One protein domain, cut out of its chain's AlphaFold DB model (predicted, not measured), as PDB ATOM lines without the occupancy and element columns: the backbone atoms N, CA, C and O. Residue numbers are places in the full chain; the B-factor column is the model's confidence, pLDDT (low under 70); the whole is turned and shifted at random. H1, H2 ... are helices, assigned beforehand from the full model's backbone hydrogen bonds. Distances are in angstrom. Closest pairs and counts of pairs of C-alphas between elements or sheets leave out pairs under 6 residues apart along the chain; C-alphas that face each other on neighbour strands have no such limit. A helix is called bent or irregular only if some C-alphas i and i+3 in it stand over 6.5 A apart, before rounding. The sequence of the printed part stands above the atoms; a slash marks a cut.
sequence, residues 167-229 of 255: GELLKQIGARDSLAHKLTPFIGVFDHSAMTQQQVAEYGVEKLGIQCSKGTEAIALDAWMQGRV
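What this domain is: This is residues 167 to 229 of the 255 residues of an uncharacterized protein of Proteus penneri ATCC 35198 (UniProt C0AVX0). A long helix, H1, makes the longest axis, and a second helix, H2, lies side by side with its later part, the two running the same way. A short third helix, H3, packs on H2 at a slant, with its axis turned well away from the other two. The link of residues 188 to 196 folds back from the end of H1 to the start of H2. The printed part has 63 residues with three named helices, in the order H1, H2, H3, and no named strand; the class is all helix. The whole is compact, with a radius of gyration of the C-alphas of 11.2 A and spans of 31 by 24 by 20 A.

Where its parts are: H1 is residues 167 to 187, 29.5 A from first to last C-alpha, beginning with C-alpha 167 at (44.212, 13.617, -2.436). It has a kink of 25 degrees near residue 181 and is only just irregular: C-alphas 182 and 185 are 6.8 A apart. H2 is residues 197 to 208, 16.6 A long, with C-alpha 197 at (46.108, 28.595, 0.745). H3 is residues 217 to 225, 12.0 A long, ending with C-alpha 225 at (41.037, 40.133, -9.477).

How they stand to each other: H1 and H2 touch, at a shallow tilt of 11 degrees, the same way; their closest C-alphas are those of Arg 176 and Gln 197, 4.3 A apart. H2 and H3 touch, at a steep tilt of 50 degrees, the same way; their closest C-alphas are those of Ala 201 and Ala 218, 5.2 A apart. H1 and H3 are near each other, with 9 pairs of C-alphas within 10 A and no pair within 8 A. In H2 and H3 every O i to N i+4 pair is within hydrogen-bond range; in H1, 15 of 17 are.

The domain as a whole: The C-alphas of Gly 167 and Gly 209, 33.5 A apart, are the two farthest apart. The printed part has no cut, and both links, H1 to H2 and H2 to H3, are short. The mean pLDDT of the printed part is 89.3, and no printed residue is under 70.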
ATOM      1  N   GLY A 167      44.827  12.902  -1.322       78.75
ATOM      2  CA  GLY A 167      44.212  13.617  -2.436       78.75
ATOM      3  C   GLY A 167      43.705  15.020  -2.077       78.75
ATOM      4  O   GLY A 167      43.892  15.950  -2.863       78.75
ATOM      5  N   GLU A 168      43.112  15.217  -0.896       81.88
ATOM      6  CA  GLU A 168      42.678  16.541  -0.430       81.88
ATOM      7  C   GLU A 168      43.868  17.457  -0.135       81.88
ATOM      8  O   GLU A 168      43.838  18.627  -0.520       81.88
ATOM      9  N   LEU A 169      44.944  16.927   0.457       82.44
ATOM     10  CA  LEU A 169      46.182  17.687   0.670       82.44
ATOM     11  C   LEU A 169      46.808  18.130  -0.657       82.44
ATOM     12  O   LEU A 169      47.136  19.305  -0.820       82.44
ATOM     13  N   LEU A 170      46.904  17.231  -1.642       84.50
ATOM     14  CA  LEU A 170      47.404  17.575  -2.978       84.50
ATOM     15  C   LEU A 170      46.535  18.640  -3.661       84.50
ATOM     16  O   LEU A 170      47.058  19.565  -4.284       84.50
ATOM     17  N   LYS A 171      45.209  18.560  -3.503       87.81
ATOM     18  CA  LYS A 171      44.285  19.567  -4.033       87.81
ATOM     19  C   LYS A 171      44.471  20.929  -3.358       87.81
ATOM     20  O   LYS A 171      44.438  21.945  -4.050       87.81
ATOM     21  N   GLN A 172      44.684  20.961  -2.044       87.25
ATOM     22  CA  GLN A 172      44.961  22.197  -1.303       87.25
ATOM     23  C   GLN A 172      46.294  22.830  -1.726       87.25
ATOM     24  O   GLN A 172      46.357  24.046  -1.904       87.25
ATOM     25  N   ILE A 173      47.333  22.019  -1.960       89.06
ATOM     26  CA  ILE A 173      48.631  22.495  -2.466       89.06
ATOM     27  C   ILE A 173      48.475  23.078  -3.876       89.06
ATOM     28  O   ILE A 173      48.884  24.210  -4.121       89.06
ATOM     29  N   GLY A 174      47.792  22.377  -4.786       89.88
ATOM     30  CA  GLY A 174      47.532  22.903  -6.131       89.88
ATOM     31  C   GLY A 174      46.686  24.186  -6.127       89.88
ATOM     32  O   GLY A 174      46.940  25.117  -6.897       89.88
ATOM     33  N   ALA A 175      45.697  24.281  -5.234       90.12
ATOM     34  CA  ALA A 175      44.893  25.492  -5.061       90.12
ATOM     35  C   ALA A 175      45.724  26.668  -4.519       90.12
ATOM     36  O   ALA A 175      45.547  27.799  -4.970       90.12
ATOM     37  N   ARG A 176      46.667  26.409  -3.607       93.00
ATOM     38  CA  ARG A 176      47.628  27.404  -3.118       93.00
ATOM     39  C   ARG A 176      48.537  27.910  -4.238       93.00
ATOM     40  O   ARG A 176      48.637  29.120  -4.428       93.00
ATOM     41  N   ASP A 177      49.167  27.000  -4.977       92.62
ATOM     42  CA  ASP A 177      50.145  27.355  -6.013       92.62
ATOM     43  C   ASP A 177      49.467  28.119  -7.157       92.62
ATOM     44  O   ASP A 177      49.935  29.176  -7.586       92.62
ATOM     45  N   SER A 178      48.290  27.660  -7.593       92.31
ATOM     46  CA  SER A 178      47.503  28.372  -8.608       92.31
ATOM     47  C   SER A 178      47.069  29.771  -8.154       92.31
ATOM     48  O   SER A 178      47.075  30.699  -8.965       92.31
ATOM     49  N   LEU A 179      46.720  29.952  -6.876       91.56
ATOM     50  CA  LEU A 179      46.367  31.259  -6.326       91.56
ATOM     51  C   LEU A 179      47.584  32.190  -6.285       91.56
ATOM     52  O   LEU A 179      47.478  33.332  -6.726       91.56
ATOM     53  N   ALA A 180      48.752  31.713  -5.855       92.25
ATOM     54  CA  ALA A 180      49.959  32.536  -5.864       92.25
ATOM     55  C   ALA A 180      50.387  32.931  -7.278       92.25
ATOM     56  O   ALA A 180      50.679  34.100  -7.508       92.25
ATOM     57  N   HIS A 181      50.338  32.010  -8.246       91.56
ATOM     58  CA  HIS A 181      50.648  32.328  -9.642       91.56
ATOM     59  C   HIS A 181      49.726  33.404 -10.229       91.56
ATOM     60  O   HIS A 181      50.183  34.227 -11.023       91.56
ATOM     61  N   LYS A 182      48.447  33.440  -9.825       90.00
ATOM     62  CA  LYS A 182      47.520  34.524 -10.196       90.00
ATOM     63  C   LYS A 182      47.874  35.854  -9.534       90.00
ATOM     64  O   LYS A 182      47.624  36.901 -10.123       90.00
ATOM     65  N   LEU A 183      48.445  35.820  -8.331       90.56
ATOM     66  CA  LEU A 183      48.842  37.012  -7.585       90.56
ATOM     67  C   LEU A 183      50.185  37.590  -8.026       90.56
ATOM     68  O   LEU A 183      50.348  38.809  -7.986       90.56
ATOM     69  N   THR A 184      51.123  36.759  -8.484       91.94
ATOM     70  CA  THR A 184      52.475  37.180  -8.885       91.94
ATOM     71  C   THR A 184      52.504  38.412  -9.805       91.94
ATOM     72  O   THR A 184      53.322  39.299  -9.565       91.94
ATOM     73  N   PRO A 185      51.622  38.560 -10.815       90.38
ATOM     74  CA  PRO A 185      51.595  39.751 -11.664       90.38
ATOM     75  C   PRO A 185      51.189  41.053 -10.952       90.38
ATOM     76  O   PRO A 185      51.486  42.129 -11.466       90.38
ATOM     77  N   PHE A 186      50.496  40.973  -9.812       89.25
ATOM     78  CA  PHE A 186      50.010  42.134  -9.062       89.25
ATOM     79  C   PHE A 186      50.931  42.525  -7.902       89.25
ATOM     80  O   PHE A 186      51.111  43.712  -7.648       89.25
ATOM     81  N   ILE A 187      51.501  41.543  -7.197       89.44
ATOM     82  CA  ILE A 187      52.302  41.770  -5.978       89.44
ATOM     83  C   ILE A 187      53.788  41.420  -6.135       89.44
ATOM     84  O   ILE A 187      54.580  41.710  -5.240       89.44
ATOM     85  N   GLY A 188      54.181  40.821  -7.262       88.81
ATOM     86  CA  GLY A 188      55.528  40.295  -7.488       88.81
ATOM     87  C   GLY A 188      55.709  38.861  -6.978       88.81
ATOM     88  O   GLY A 188      54.775  38.229  -6.490       88.81
ATOM     89  N   VAL A 189      56.921  38.319  -7.129       90.88
ATOM     90  CA  VAL A 189      57.271  36.963  -6.671       90.88
ATOM     91  C   VAL A 189      57.423  36.947  -5.147       90.88
ATOM     92  O   VAL A 189      58.096  37.807  -4.584       90.88
ATOM     93  N   PHE A 190      56.832  35.953  -4.484       91.75
ATOM     94  CA  PHE A 190      56.935  35.732  -3.040       91.75
ATOM     95  C   PHE A 190      56.963  34.229  -2.727       91.75
ATOM     96  O   PHE A 190      56.511  33.413  -3.533       91.75
ATOM     97  N   ASP A 191      57.510  33.853  -1.569       91.62
ATOM     98  CA  ASP A 191      57.605  32.450  -1.161       91.62
ATOM     99  C   ASP A 191      56.297  31.951  -0.527       91.62
ATOM    100  O   ASP A 191      55.964  32.274   0.612       91.62
ATOM    101  N   HIS A 192      55.560  31.144  -1.285       91.56
ATOM    102  CA  HIS A 192      54.355  30.431  -0.852       91.56
ATOM    103  C   HIS A 192      54.597  28.976  -0.410       91.56
ATOM    104  O   HIS A 192      53.641  28.302  -0.023       91.56
ATOM    105  N   SER A 193      55.834  28.465  -0.469       88.56
ATOM    106  CA  SER A 193      56.126  27.033  -0.280       88.56
ATOM    107  C   SER A 193      55.782  26.534   1.127       88.56
ATOM    108  O   SER A 193      55.241  25.440   1.292       88.56
ATOM    109  N   ALA A 194      56.019  27.370   2.138       87.94
ATOM    110  CA  ALA A 194      55.689  27.078   3.531       87.94
ATOM    111  C   ALA A 194      54.295  27.585   3.957       87.94
ATOM    112  O   ALA A 194      53.919  27.427   5.117       87.94
ATOM    113  N   MET A 195      53.533  28.209   3.050       87.62
ATOM    114  CA  MET A 195      52.236  28.811   3.370       87.62
ATOM    115  C   MET A 195      51.073  27.866   3.057       87.62
ATOM    116  O   MET A 195      51.156  27.023   2.161       87.62
ATOM    117  N   THR A 196      49.955  28.034   3.765       91.38
ATOM    118  CA  THR A 196      48.659  27.441   3.392       91.38
ATOM    119  C   THR A 196      47.922  28.338   2.392       91.38
ATOM    120  O   THR A 196      48.213  29.526   2.272       91.38
ATOM    121  N   GLN A 197      46.918  27.806   1.687       91.19
ATOM    122  CA  GLN A 197      46.108  28.595   0.745       91.19
ATOM    123  C   GLN A 197      45.496  29.856   1.390       91.19
ATOM    124  O   GLN A 197      45.445  30.906   0.755       91.19
ATOM    125  N   GLN A 198      45.056  29.762   2.651       91.94
ATOM    126  CA  GLN A 198      44.493  30.896   3.396       91.94
ATOM    127  C   GLN A 198      45.550  31.967   3.677       91.94
ATOM    128  O   GLN A 198      45.296  33.139   3.432       91.94
ATOM    129  N   GLN A 199      46.754  31.566   4.093       91.56
ATOM    130  CA  GLN A 199      47.858  32.497   4.346       91.56
ATOM    131  C   GLN A 199      48.300  33.229   3.073       91.56
ATOM    132  O   GLN A 199      48.593  34.420   3.114       91.56
ATOM    133  N   VAL A 200      48.292  32.546   1.922       93.50
ATOM    134  CA  VAL A 200      48.565  33.195   0.630       93.50
ATOM    135  C   VAL A 200      47.479  34.228   0.294       93.50
ATOM    136  O   VAL A 200      47.791  35.309  -0.208       93.50
ATOM    137  N   ALA A 201      46.210  33.930   0.588       93.12
ATOM    138  CA  ALA A 201      45.116  34.872   0.373       93.12
ATOM    139  C   ALA A 201      45.196  36.088   1.315       93.12
ATOM    140  O   ALA A 201      45.061  37.216   0.842       93.12
ATOM    141  N   GLU A 202      45.475  35.878   2.605       93.00
ATOM    142  CA  GLU A 202      45.721  36.946   3.588       93.00
ATOM    143  C   GLU A 202      46.859  37.867   3.129       93.00
ATOM    144  O   GLU A 202      46.691  39.087   3.081       93.00
ATOM    145  N   TYR A 203      47.979  37.283   2.694       93.38
ATOM    146  CA  TYR A 203      49.118  38.036   2.176       93.38
ATOM    147  C   TYR A 203      48.749  38.873   0.942       93.38
ATOM    148  O   TYR A 203      49.107  40.049   0.847       93.38
ATOM    149  N   GLY A 204      47.997  38.294  -0.000       91.69
ATOM    150  CA  GLY A 204      47.527  39.000  -1.193       91.69
ATOM    151  C   GLY A 204      46.609  40.178  -0.859       91.69
ATOM    152  O   GLY A 204      46.799  41.276  -1.378       91.69
ATOM    153  N   VAL A 205      45.648  39.975   0.041       93.25
ATOM    154  CA  VAL A 205      44.726  41.018   0.515       93.25
ATOM    155  C   VAL A 205      45.485  42.166   1.186       93.25
ATOM    156  O   VAL A 205      45.217  43.328   0.872       93.25
ATOM    157  N   GLU A 206      46.457  41.859   2.049       92.75
ATOM    158  CA  GLU A 206      47.273  42.864   2.740       92.75
ATOM    159  C   GLU A 206      48.100  43.697   1.750       92.75
ATOM    160  O   GLU A 206      48.085  44.929   1.808       92.75
ATOM    161  N   LYS A 207      48.772  43.048   0.790       92.31
ATOM    162  CA  LYS A 207      49.592  43.740  -0.221       92.31
ATOM    163  C   LYS A 207      48.776  44.573  -1.201       92.31
ATOM    164  O   LYS A 207      49.262  45.598  -1.672       92.31
ATOM    165  N   LEU A 208      47.548  44.155  -1.492       89.69
ATOM    166  CA  LEU A 208      46.633  44.878  -2.375       89.69
ATOM    167  C   LEU A 208      45.771  45.911  -1.632       89.69
ATOM    168  O   LEU A 208      45.014  46.642  -2.273       89.69
ATOM    169  N   GLY A 209      45.879  45.990  -0.300       89.38
ATOM    170  CA  GLY A 209      45.124  46.926   0.534       89.38
ATOM    171  C   GLY A 209      43.617  46.650   0.576       89.38
ATOM    172  O   GLY A 209      42.828  47.568   0.808       89.38
ATOM    173  N   ILE A 210      43.198  45.407   0.329       90.00
ATOM    174  CA  ILE A 210      41.788  45.004   0.340       90.00
ATOM    175  C   ILE A 210      41.339  44.860   1.798       90.00
ATOM    176  O   ILE A 210      42.000  44.219   2.603       90.00
ATOM    177  N   GLN A 211      40.206  45.456   2.162       89.25
ATOM    178  CA  GLN A 211      39.633  45.288   3.499       89.25
ATOM    179  C   GLN A 211      38.646  44.118   3.475       89.25
ATOM    180  O   GLN A 211      37.588  44.214   2.850       89.25
ATOM    181  N   CYS A 212      38.969  43.017   4.151       86.69
ATOM    182  CA  CYS A 212      38.057  41.888   4.325       86.69
ATOM    183  C   CYS A 212      38.120  41.321   5.749       86.69
ATOM    184  O   CYS A 212      39.084  41.518   6.486       86.69
ATOM    185  N   SER A 213      37.049  40.637   6.151       87.62
ATOM    186  CA  SER A 213      36.977  39.907   7.417       87.62
ATOM    187  C   SER A 213      37.809  38.624   7.367       87.62
ATOM    188  O   SER A 213      37.950  38.030   6.300       87.62
ATOM    189  N   LYS A 214      38.272  38.152   8.531       88.12
ATOM    190  CA  LYS A 214      39.020  36.894   8.616       88.12
ATOM    191  C   LYS A 214      38.222  35.707   8.066       88.12
ATOM    192  O   LYS A 214      37.077  35.508   8.474       88.12
ATOM    193  N   GLY A 215      38.820  34.923   7.176       87.12
ATOM    194  CA  GLY A 215      38.223  33.740   6.546       87.12
ATOM    195  C   GLY A 215      37.482  33.995   5.225       87.12
ATOM    196  O   GLY A 215      36.994  33.039   4.620       87.12
ATOM    197  N   THR A 216      37.380  35.245   4.758       89.31
ATOM    198  CA  THR A 216      36.781  35.590   3.449       89.31
ATOM    199  C   THR A 216      37.794  36.129   2.437       89.31
ATOM    200  O   THR A 216      37.411  36.543   1.339       89.31
ATOM    201  N   GLU A 217      39.085  36.067   2.759       91.38
ATOM    202  CA  GLU A 217      40.191  36.631   1.981       91.38
ATOM    203  C   GLU A 217      40.233  36.059   0.570       91.38
ATOM    204  O   GLU A 217      40.319  36.810  -0.392       91.38
ATOM    205  N   ALA A 218      40.106  34.737   0.424       88.94
ATOM    206  CA  ALA A 218      40.166  34.081  -0.881       88.94
ATOM    207  C   ALA A 218      39.057  34.565  -1.833       88.94
ATOM    208  O   ALA A 218      39.304  34.760  -3.020       88.94
ATOM    209  N   ILE A 219      37.850  34.795  -1.307       90.38
ATOM    210  CA  ILE A 219      36.704  35.274  -2.091       90.38
ATOM    211  C   ILE A 219      36.877  36.757  -2.415       90.38
ATOM    212  O   ILE A 219      36.663  37.163  -3.554       90.38
ATOM    213  N   ALA A 220      37.283  37.565  -1.432       89.75
ATOM    214  CA  ALA A 220      37.525  38.993  -1.627       89.75
ATOM    215  C   ALA A 220      38.633  39.239  -2.660       89.75
ATOM    216  O   ALA A 220      38.506  40.115  -3.512       89.75
ATOM    217  N   LEU A 221      39.688  38.428  -2.612       90.56
ATOM    218  CA  LEU A 221      40.808  38.473  -3.536       90.56
ATOM    219  C   LEU A 221      40.396  38.060  -4.953       90.56
ATOM    220  O   LEU A 221      40.721  38.763  -5.906       90.56
ATOM    221  N   ASP A 222      39.644  36.966  -5.110       89.12
ATOM    222  CA  ASP A 222      39.156  36.527  -6.425       89.12
ATOM    223  C   ASP A 222      38.175  37.544  -7.032       89.12
ATOM    224  O   ASP A 222      38.312  37.930  -8.192       89.12
ATOM    225  N   ALA A 223      37.256  38.080  -6.222       89.62
ATOM    226  CA  ALA A 223      36.360  39.165  -6.625       89.62
ATOM    227  C   ALA A 223      37.124  40.444  -7.007       89.62
ATOM    228  O   ALA A 223      36.727  41.151  -7.931       89.62
ATOM    229  N   TRP A 224      38.231  40.744  -6.328       90.25
ATOM    230  CA  TRP A 224      39.072  41.890  -6.662       90.25
ATOM    231  C   TRP A 224      39.832  41.688  -7.977       90.25
ATOM    232  O   TRP A 224      39.962  42.639  -8.751       90.25
ATOM    233  N   MET A 225      40.315  40.471  -8.244       88.25
ATOM    234  CA  MET A 225      41.037  40.133  -9.477       88.25
ATOM    235  C   MET A 225      40.116  40.064 -10.705       88.25
ATOM    236  O   MET A 225      40.582  40.272 -11.828       88.25
ATOM    237  N   GLN A 226      38.817  39.802 -10.528       87.75
ATOM    238  CA  GLN A 226      37.858  39.750 -11.634       87.75
ATOM    239  C   GLN A 226      37.825  41.069 -12.424       87.75
ATOM    240  O   GLN A 226      37.508  42.138 -11.908       87.75
ATOM    241  N   GLY A 227      38.155  40.981 -13.717       76.75
ATOM    242  CA  GLY A 227      38.130  42.116 -14.644       76.75
ATOM    243  C   GLY A 227      39.302  43.093 -14.511       76.75
ATOM    244  O   GLY A 227      39.334  44.091 -15.233       76.75
ATOM    245  N   ARG A 228      40.281  42.824 -13.634       82.50
ATOM    246  CA  ARG A 228      41.509  43.623 -13.533       82.50
ATOM    247  C   ARG A 228      42.630  42.983 -14.339       82.50
ATOM    248  O   ARG A 228      42.893  41.791 -14.228       82.50
ATOM    249  N   VAL A 229      43.318  43.803 -15.125       77.12
ATOM    250  CA  VAL A 229      44.530  43.401 -15.844       77.12
ATOM    251  C   VAL A 229      45.741  43.834 -15.010       77.12
ATOM    252  O   VAL A 229      45.759  44.988 -14.561       77.12
TER     253      VAL A 229